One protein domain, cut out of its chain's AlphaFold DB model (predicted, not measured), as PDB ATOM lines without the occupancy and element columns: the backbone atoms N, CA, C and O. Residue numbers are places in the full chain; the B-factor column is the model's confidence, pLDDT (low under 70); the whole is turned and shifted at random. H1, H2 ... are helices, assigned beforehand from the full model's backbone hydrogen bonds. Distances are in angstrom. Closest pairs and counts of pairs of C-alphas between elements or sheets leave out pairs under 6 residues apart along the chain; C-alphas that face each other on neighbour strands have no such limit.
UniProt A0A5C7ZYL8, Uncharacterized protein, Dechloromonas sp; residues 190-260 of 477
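What this domain is: This is residues 190 to 260 of the 477 residues of an uncharacterized protein of Dechloromonas sp (UniProt A0A5C7ZYL8). This is a loose rod in which H2 and H3 follow each other nearly end to end along the long axis, H1 runs back beside their junction, and H4 folds back on H3 at one end. The link of residues 208 to 215 leads from H1 to the far end of H2. The printed part has 71 residues with four named helices, in the order H1, H2, H3, H4, and no named strand; the class is all helix. The radius of gyration of the C-alphas is 15.3 A and the spans are 52 by 17 by 16 A.

How they stand to each other: Start at the longest helix, H2, residues 216 to 233. With residues 225 to 233 alone it touches H1, residues 191 to 207, and the two make a helical hairpin at a shallow tilt of 24 degrees, opposite ways; their closest C-alphas, of Cys 203 and Ser 232, are 4.8 A apart. H2 and H3, residues 236 to 246, meet only through their link. With residues 193 to 200 alone H1 touches H3, at a shallow tilt of 30 degrees, opposite ways; look at Arg 200 and Thr 236, their closest C-alphas, 6.9 A apart. H3 and H4, residues 251 to 258, touch as a second helical hairpin, with the closest C-alphas, of Arg 244 and Ala 254, 6.3 A apart. H4 and H1 are close but not clearly touching, and H4 and H2 are apart. In H1, H2, H3 and H4 every O i to N i+4 pair is within hydrogen-bond range.

Where its parts are: Find C-alpha 216 at (30.510, 21.874, 183.040); from there H2 runs 25.5 A to C-alpha 233. H1 begins at C-alpha 191, (5.033, 15.915, 151.465), and is 24.3 A long. H3 measures 14.8 A, and H4, 10.3 A, ends at C-alpha 258, (3.665, 32.613, 156.080).

The domain as a whole: The C-alphas of Gly 215 and Asp 249, the two farthest apart, are 51.5 A apart. The printed part has no cut and no long link. Its mean pLDDT is 90.3, and no printed residue is under 70.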
ATOM      1  N   PRO A 190       1.255  19.014 151.066       95.69
ATOM      2  CA  PRO A 190       2.214  18.238 150.282       95.69
ATOM      3  C   PRO A 190       3.375  17.711 151.137       95.69
ATOM      4  O   PRO A 190       3.733  18.304 152.153       95.69
ATOM      5  N   GLU A 191       3.982  16.604 150.705       93.06
ATOM      6  CA  GLU A 191       5.033  15.915 151.465       93.06
ATOM      7  C   GLU A 191       6.267  16.791 151.728       93.06
ATOM      8  O   GLU A 191       6.785  16.769 152.839       93.06
ATOM      9  N   ASP A 192       6.701  17.595 150.754       94.81
ATOM     10  CA  ASP A 192       7.859  18.487 150.906       94.81
ATOM     11  C   ASP A 192       7.585  19.639 151.883       94.81
ATOM     12  O   ASP A 192       8.434  19.965 152.709       94.81
ATOM     13  N   VAL A 193       6.374  20.203 151.858       96.25
ATOM     14  CA  VAL A 193       5.933  21.212 152.835       96.25
ATOM     15  C   VAL A 193       5.885  20.615 154.240       96.25
ATOM     16  O   VAL A 193       6.351  21.245 155.182       96.25
ATOM     17  N   ARG A 194       5.345  19.399 154.391       93.88
ATOM     18  CA  ARG A 194       5.279  18.719 155.691       93.88
ATOM     19  C   ARG A 194       6.675  18.426 156.242       93.88
ATOM     20  O   ARG A 194       6.928  18.737 157.399       93.88
ATOM     21  N   ALA A 195       7.582  17.913 155.410       93.12
ATOM     22  CA  ALA A 195       8.972  17.676 155.800       93.12
ATOM     23  C   ALA A 195       9.667  18.974 156.250       93.12
ATOM     24  O   ALA A 195      10.384  18.982 157.249       93.12
ATOM     25  N   PHE A 196       9.409  20.087 155.557       96.31
ATOM     26  CA  PHE A 196       9.904  21.399 155.965       96.31
ATOM     27  C   PHE A 196       9.325  21.857 157.311       96.31
ATOM     28  O   PHE A 196      10.082  22.317 158.162       96.31
ATOM     29  N   VAL A 197       8.011  21.722 157.527       94.81
ATOM     30  CA  VAL A 197       7.360  22.068 158.805       94.81
ATOM     31  C   VAL A 197       7.981  21.274 159.955       94.81
ATOM     32  O   VAL A 197       8.355  21.871 160.957       94.81
ATOM     33  N   GLU A 198       8.157  19.960 159.797       91.31
ATOM     34  CA  GLU A 198       8.771  19.087 160.810       91.31
ATOM     35  C   GLU A 198      10.219  19.496 161.122       91.31
ATOM     36  O   GLU A 198      10.598  19.639 162.286       91.31
ATOM     37  N   GLN A 199      11.030  19.749 160.089       94.56
ATOM     38  CA  GLN A 199      12.394  20.247 160.270       94.56
ATOM     39  C   GLN A 199      12.401  21.595 161.004       94.56
ATOM     40  O   GLN A 199      13.229  21.838 161.888       94.56
ATOM     41  N   ARG A 200      11.472  22.481 160.642       95.50
ATOM     42  CA  ARG A 200      11.419  23.834 161.178       95.50
ATOM     43  C   ARG A 200      10.926  23.882 162.620       95.50
ATOM     44  O   ARG A 200      11.460  24.655 163.407       95.50
ATOM     45  N   GLU A 201       9.992  23.015 162.990       92.69
ATOM     46  CA  GLU A 201       9.576  22.811 164.380       92.69
ATOM     47  C   GLU A 201      10.738  22.351 165.258       92.69
ATOM     48  O   GLU A 201      10.923  22.886 166.350       92.69
ATOM     49  N   ALA A 202      11.557  21.409 164.775       91.25
ATOM     50  CA  ALA A 202      12.752  20.986 165.498       91.25
ATOM     51  C   ALA A 202      13.721  22.164 165.704       91.25
ATOM     52  O   ALA A 202      14.205  22.385 166.814       91.25
ATOM     53  N   CYS A 203      13.944  22.966 164.662       94.00
ATOM     54  CA  CYS A 203      14.754  24.180 164.747       94.00
ATOM     55  C   CYS A 203      14.218  25.175 165.785       94.00
ATOM     56  O   CYS A 203      14.952  25.587 166.687       94.00
ATOM     57  N   ASP A 204      12.940  25.540 165.694       92.62
ATOM     58  CA  ASP A 204      12.335  26.526 166.587       92.62
ATOM     59  C   ASP A 204      12.244  26.008 168.036       92.62
ATOM     60  O   ASP A 204      12.423  26.788 168.975       92.62
ATOM     61  N   HIS A 205      12.090  24.692 168.232       92.00
ATOM     62  CA  HIS A 205      12.196  24.047 169.541       92.00
ATOM     63  C   HIS A 205      13.560  24.310 170.189       92.00
ATOM     64  O   HIS A 205      13.618  24.819 171.310       92.00
ATOM     65  N   PHE A 206      14.661  24.023 169.485       92.06
ATOM     66  CA  PHE A 206      16.001  24.230 170.038       92.06
ATOM     67  C   PHE A 206      16.372  25.714 170.156       92.06
ATOM     68  O   PHE A 206      17.054  26.088 171.106       92.06
ATOM     69  N   ARG A 207      15.892  26.582 169.252       92.38
ATOM     70  CA  ARG A 207      16.071  28.047 169.358       92.38
ATOM     71  C   ARG A 207      15.392  28.627 170.597       92.38
ATOM     72  O   ARG A 207      15.903  29.583 171.179       92.38
ATOM     73  N   GLY A 208      14.244  28.072 170.980       89.31
ATOM     74  CA  GLY A 208      13.492  28.482 172.162       89.31
ATOM     75  C   GLY A 208      13.988  27.869 173.471       89.31
ATOM     76  O   GLY A 208      13.504  28.263 174.533       89.31
ATOM     77  N   GLU A 209      14.918  26.910 173.427       87.44
ATOM     78  CA  GLU A 209      15.330  26.176 174.617       87.44
ATOM     79  C   GLU A 209      16.276  27.013 175.506       87.44
ATOM     80  O   GLU A 209      17.383  27.364 175.083       87.44
ATOM     81  N   PRO A 210      15.891  27.332 176.758       81.69
ATOM     82  CA  PRO A 210      16.772  28.051 177.664       81.69
ATOM     83  C   PRO A 210      17.896  27.132 178.157       81.69
ATOM     84  O   PRO A 210      17.655  26.018 178.616       81.69
ATOM     85  N   VAL A 211      19.135  27.625 178.139       81.81
ATOM     86  CA  VAL A 211      20.257  26.948 178.802       81.81
ATOM     87  C   VAL A 211      20.423  27.546 180.196       81.81
ATOM     88  O   VAL A 211      20.975  28.633 180.356       81.81
ATOM     89  N   GLU A 212      19.909  26.847 181.207       79.75
ATOM     90  CA  GLU A 212      19.987  27.261 182.610       79.75
ATOM     91  C   GLU A 212      21.118  26.536 183.362       79.75
ATOM     92  O   GLU A 212      21.426  25.375 183.095       79.75
ATOM     93  N   GLY A 213      21.712  27.215 184.350       80.88
ATOM     94  CA  GLY A 213      22.722  26.652 185.253       80.88
ATOM     95  C   GLY A 213      24.139  27.196 185.052       80.88
ATOM     96  O   GLY A 213      24.415  27.994 184.160       80.88
ATOM     97  N   GLU A 214      25.053  26.762 185.921       82.50
ATOM     98  CA  GLU A 214      26.480  27.096 185.873       82.50
ATOM     99  C   GLU A 214      27.320  25.812 185.937       82.50
ATOM    100  O   GLU A 214      26.923  24.825 186.556       82.50
ATOM    101  N   GLY A 215      28.512  25.834 185.337       87.44
ATOM    102  CA  GLY A 215      29.465  24.723 185.380       87.44
ATOM    103  C   GLY A 215      29.521  23.889 184.097       87.44
ATOM    104  O   GLY A 215      29.038  24.288 183.042       87.44
ATOM    105  N   GLU A 216      30.178  22.733 184.187       85.31
ATOM    106  CA  GLU A 216      30.510  21.874 183.040       85.31
ATOM    107  C   GLU A 216      29.269  21.270 182.359       85.31
ATOM    108  O   GLU A 216      29.223  21.170 181.137       85.31
ATOM    109  N   GLU A 217      28.228  20.945 183.129       82.00
ATOM    110  CA  GLU A 217      26.967  20.404 182.607       82.00
ATOM    111  C   GLU A 217      26.183  21.441 181.785       82.00
ATOM    112  O   GLU A 217      25.688  21.126 180.703       82.00
ATOM    113  N   ALA A 218      26.144  22.698 182.243       83.06
ATOM    114  CA  ALA A 218      25.505  23.793 181.513       83.06
ATOM    115  C   ALA A 218      26.232  24.095 180.190       83.06
ATOM    116  O   ALA A 218      25.589  24.332 179.169       83.06
ATOM    117  N   LEU A 219      27.570  24.015 180.179       76.25
ATOM    118  CA  LEU A 219      28.368  24.140 178.955       76.25
ATOM    119  C   LEU A 219      28.087  22.996 177.974       76.25
ATOM    120  O   LEU A 219      27.860  23.253 176.795       76.25
ATOM    121  N   ALA A 220      28.032  21.751 178.454       81.56
ATOM    122  CA  ALA A 220      27.696  20.606 177.611       81.56
ATOM    123  C   ALA A 220      26.272  20.711 177.032       81.56
ATOM    124  O   ALA A 220      26.053  20.364 175.868       81.56
ATOM    125  N   ARG A 221      25.300  21.223 177.807       88.25
ATOM    126  CA  ARG A 221      23.940  21.483 177.305       88.25
ATOM    127  C   ARG A 221      23.934  22.583 176.251       88.25
ATOM    128  O   ARG A 221      23.289  22.403 175.224       88.25
ATOM    129  N   LEU A 222      24.676  23.671 176.464       82.88
ATOM    130  CA  LEU A 222      24.820  24.745 175.480       82.88
ATOM    131  C   LEU A 222      25.379  24.222 174.154       82.88
ATOM    132  O   LEU A 222      24.806  24.492 173.103       82.88
ATOM    133  N   GLU A 223      26.464  23.447 174.203       80.75
ATOM    134  CA  GLU A 223      27.076  22.846 173.015       80.75
ATOM    135  C   GLU A 223      26.104  21.902 172.290       80.75
ATOM    136  O   GLU A 223      26.017  21.916 171.061       80.75
ATOM    137  N   PHE A 224      25.332  21.112 173.043       87.62
ATOM    138  CA  PHE A 224      24.294  20.251 172.483       87.62
ATOM    139  C   PHE A 224      23.208  21.059 171.761       87.62
ATOM    140  O   PHE A 224      22.925  20.769 170.598       87.62
ATOM    141  N   VAL A 225      22.629  22.068 172.422       86.19
ATOM    142  CA  VAL A 225      21.564  22.913 171.856       86.19
ATOM    143  C   VAL A 225      22.073  23.638 170.613       86.19
ATOM    144  O   VAL A 225      21.428  23.584 169.573       86.19
ATOM    145  N   GLN A 226      23.274  24.222 170.658       82.88
ATOM    146  CA  GLN A 226      23.881  24.884 169.498       82.88
ATOM    147  C   GLN A 226      24.073  23.934 168.313       82.88
ATOM    148  O   GLN A 226      23.784  24.306 167.176       82.88
ATOM    149  N   ARG A 227      24.519  22.696 168.560       82.12
ATOM    150  CA  ARG A 227      24.633  21.680 167.508       82.12
ATOM    151  C   ARG A 227      23.272  21.331 166.914       82.12
ATOM    152  O   ARG A 227      23.168  21.225 165.699       82.12
ATOM    153  N   GLN A 228      22.247  21.148 167.744       90.00
ATOM    154  CA  GLN A 228      20.905  20.833 167.256       90.00
ATOM    155  C   GLN A 228      20.280  21.997 166.480       90.00
ATOM    156  O   GLN A 228      19.700  21.753 165.426       90.00
ATOM    157  N   ILE A 229      20.462  23.246 166.927       86.38
ATOM    158  CA  ILE A 229      20.085  24.446 166.161       86.38
ATOM    159  C   ILE A 229      20.777  24.418 164.798       86.38
ATOM    160  O   ILE A 229      20.114  24.551 163.780       86.38
ATOM    161  N   PHE A 230      22.091  24.190 164.749       86.12
ATOM    162  CA  PHE A 230      22.807  24.121 163.476       86.12
ATOM    163  C   PHE A 230      22.253  23.011 162.564       86.12
ATOM    164  O   PHE A 230      21.932  23.256 161.409       86.12
ATOM    165  N   GLU A 231      22.086  21.795 163.082       85.00
ATOM    166  CA  GLU A 231      21.616  20.648 162.296       85.00
ATOM    167  C   GLU A 231      20.184  20.811 161.772       85.00
ATOM    168  O   GLU A 231      19.903  20.409 160.644       85.00
ATOM    169  N   SER A 232      19.284  21.382 162.574       89.81
ATOM    170  CA  SER A 232      17.865  21.503 162.222       89.81
ATOM    171  C   SER A 232      17.535  22.794 161.471       89.81
ATOM    172  O   SER A 232      16.667  22.770 160.602       89.81
ATOM    173  N   CYS A 233      18.230  23.901 161.749       91.81
ATOM    174  CA  CYS A 233      17.932  25.203 161.153       91.81
ATOM    175  C   CYS A 233      18.655  25.462 159.826       91.81
ATOM    176  O   CYS A 233      18.160  26.270 159.047       91.81
ATOM    177  N   SER A 234      19.800  24.824 159.549       88.62
ATOM    178  CA  SER A 234      20.575  25.109 158.331       88.62
ATOM    179  C   SER A 234      19.805  24.805 157.041       88.62
ATOM    180  O   SER A 234      19.315  23.692 156.841       88.62
ATOM    181  N   GLY A 235      19.761  25.787 156.136       89.12
ATOM    182  CA  GLY A 235      19.093  25.707 154.834       89.12
ATOM    183  C   GLY A 235      17.567  25.857 154.877       89.12
ATOM    184  O   GLY A 235      16.930  25.859 153.821       89.12
ATOM    185  N   THR A 236      16.967  26.010 156.060       94.25
ATOM    186  CA  THR A 236      15.517  26.194 156.211       94.25
ATOM    187  C   THR A 236      15.035  27.531 155.647       94.25
ATOM    188  O   THR A 236      13.926  27.606 155.127       94.25
ATOM    189  N   ASP A 237      15.857  28.578 155.658       93.44
ATOM    190  CA  ASP A 237      15.511  29.881 155.091       93.44
ATOM    191  C   ASP A 237      15.441  29.834 153.556       93.44
ATOM    192  O   ASP A 237      14.470  30.310 152.954       93.44
ATOM    193  N   ALA A 238      16.422  29.196 152.914       91.38
ATOM    194  CA  ALA A 238      16.416  28.971 151.468       91.38
ATOM    195  C   ALA A 238      15.250  28.061 151.046       91.38
ATOM    196  O   ALA A 238      14.543  28.345 150.073       91.38
ATOM    197  N   GLU A 239      15.002  26.997 151.812       94.88
ATOM    198  CA  GLU A 239      13.908  26.066 151.556       94.88
ATOM    199  C   GLU A 239      12.534  26.727 151.732       94.88
ATOM    200  O   GLU A 239      11.655  26.571 150.881       94.88
ATOM    201  N   LEU A 240      12.357  27.559 152.762       96.81
ATOM    202  CA  LEU A 240      11.133  28.331 152.971       96.81
ATOM    203  C   LEU A 240      10.843  29.254 151.784       96.81
ATOM    204  O   LEU A 240       9.699  29.341 151.330       96.81
ATOM    205  N   GLN A 241      11.860  29.933 151.246       95.56
ATOM    206  CA  GLN A 241      11.694  30.750 150.042       95.56
ATOM    207  C   GLN A 241      11.291  29.909 148.828       95.56
ATOM    208  O   GLN A 241      10.356  30.280 148.110       95.56
ATOM    209  N   ARG A 242      11.964  28.769 148.616       97.19
ATOM    210  CA  ARG A 242      11.653  27.831 147.531       97.19
ATOM    211  C   ARG A 242      10.198  27.370 147.611       97.19
ATOM    212  O   ARG A 242       9.485  27.432 146.608       97.19
ATOM    213  N   LEU A 243       9.742  26.963 148.795       97.00
ATOM    214  CA  LEU A 243       8.379  26.492 149.038       97.00
ATOM    215  C   LEU A 243       7.345  27.612 148.890       97.00
ATOM    216  O   LEU A 243       6.322  27.409 148.236       97.00
ATOM    217  N   ARG A 244       7.613  28.816 149.414       97.06
ATOM    218  CA  ARG A 244       6.729  29.982 149.227       97.06
ATOM    219  C   ARG A 244       6.539  30.320 147.751       97.06
ATOM    220  O   ARG A 244       5.437  30.675 147.350       97.06
ATOM    221  N   HIS A 245       7.592  30.186 146.947       96.25
ATOM    222  CA  HIS A 245       7.499  30.366 145.503       96.25
ATOM    223  C   HIS A 245       6.706  29.236 144.831       96.25
ATOM    224  O   HIS A 245       5.788  29.510 144.061       96.25
ATOM    225  N   ALA A 246       7.027  27.976 145.144       96.56
ATOM    226  CA  ALA A 246       6.394  26.803 144.540       96.56
ATOM    227  C   ALA A 246       4.885  26.708 144.833       96.56
ATOM    228  O   ALA A 246       4.116  26.278 143.975       96.56
ATOM    229  N   TYR A 247       4.459  27.138 146.023       96.50
ATOM    230  CA  TYR A 247       3.081  27.021 146.504       96.50
ATOM    231  C   TYR A 247       2.339  28.363 146.600       96.50
ATOM    232  O   TYR A 247       1.334  28.461 147.307       96.50
ATOM    233  N   ALA A 248       2.789  29.390 145.871       95.81
ATOM    234  CA  ALA A 248       2.188  30.728 145.899       95.81
ATOM    235  C   ALA A 248       0.683  30.735 145.548       95.81
ATOM    236  O   ALA A 248      -0.084  31.497 146.134       95.81
ATOM    237  N   ASP A 249       0.252  29.847 144.647       95.75
ATOM    238  CA  ASP A 249      -1.146  29.720 144.210       95.75
ATOM    239  C   ASP A 249      -1.984  28.765 145.087       95.75
ATOM    240  O   ASP A 249      -3.150  28.502 144.789       95.75
ATOM    241  N   HIS A 250      -1.413  28.231 146.175       95.31
ATOM    242  CA  HIS A 250      -2.081  27.286 147.068       95.31
ATOM    243  C   HIS A 250      -2.389  27.950 148.426       95.31
ATOM    244  O   HIS A 250      -1.589  27.843 149.356       95.31
ATOM    245  N   PRO A 251      -3.553  28.612 148.602       92.12
ATOM    246  CA  PRO A 251      -3.795  29.562 149.697       92.12
ATOM    247  C   PRO A 251      -3.605  28.965 151.096       92.12
ATOM    248  O   PRO A 251      -3.048  29.617 151.973       92.12
ATOM    249  N   THR A 252      -4.013  27.710 151.300       87.44
ATOM    250  CA  THR A 252      -3.827  26.990 152.569       87.44
ATOM    251  C   THR A 252      -2.350  26.769 152.908       87.44
ATOM    252  O   THR A 252      -1.942  26.990 154.043       87.44
ATOM    253  N   VAL A 253      -1.531  26.388 151.920       92.00
ATOM    254  CA  VAL A 253      -0.090  26.154 152.103       92.00
ATOM    255  C   VAL A 253       0.640  27.486 152.244       92.00
ATOM    256  O   VAL A 253       1.476  27.635 153.126       92.00
ATOM    257  N   ALA A 254       0.276  28.485 151.439       92.75
ATOM    258  CA  ALA A 254       0.833  29.828 151.536       92.75
ATOM    259  C   ALA A 254       0.578  30.458 152.917       92.75
ATOM    260  O   ALA A 254       1.497  31.036 153.491       92.75
ATOM    261  N   LYS A 255      -0.634  30.303 153.480       90.56
ATOM    262  CA  LYS A 255      -0.956  30.752 154.847       90.56
ATOM    263  C   LYS A 255      -0.071  30.052 155.885       90.56
ATOM    264  O   LYS A 255       0.493  30.731 156.733       90.56
ATOM    265  N   ALA A 256       0.096  28.733 155.776       89.75
ATOM    266  CA  ALA A 256       0.941  27.962 156.687       89.75
ATOM    267  C   ALA A 256       2.419  28.383 156.612       89.75
ATOM    268  O   ALA A 256       3.044  28.683 157.623       89.75
ATOM    269  N   LEU A 257       2.969  28.496 155.400       93.94
ATOM    270  CA  LEU A 257       4.353  28.923 155.187       93.94
ATOM    271  C   LEU A 257       4.593  30.384 155.594       93.94
ATOM    272  O   LEU A 257       5.728  30.767 155.872       93.94
ATOM    273  N   ALA A 258       3.561  31.231 155.617       93.38
ATOM    274  CA  ALA A 258       3.665  32.613 156.080       93.38
ATOM    275  C   ALA A 258       3.837  32.730 157.604       93.38
ATOM    276  O   ALA A 258       4.323  33.762 158.061       93.38
ATOM    277  N   ALA A 259       3.474  31.696 158.373       91.81
ATOM    278  CA  ALA A 259       3.612  31.690 159.828       91.81
ATOM    279  C   ALA A 259       5.070  31.541 160.300       91.81
ATOM    280  O   ALA A 259       5.402  31.974 161.400       91.81
ATOM    281  N   PHE A 260       5.952  30.975 159.469       93.81
ATOM    282  CA  PHE A 260       7.366  30.837 159.809       93.81
ATOM    283  C   PHE A 260       8.123  32.159 159.671       93.81
ATOM    284  O   PHE A 260       8.045  32.849 158.643       93.81
TER     285      PHE A 260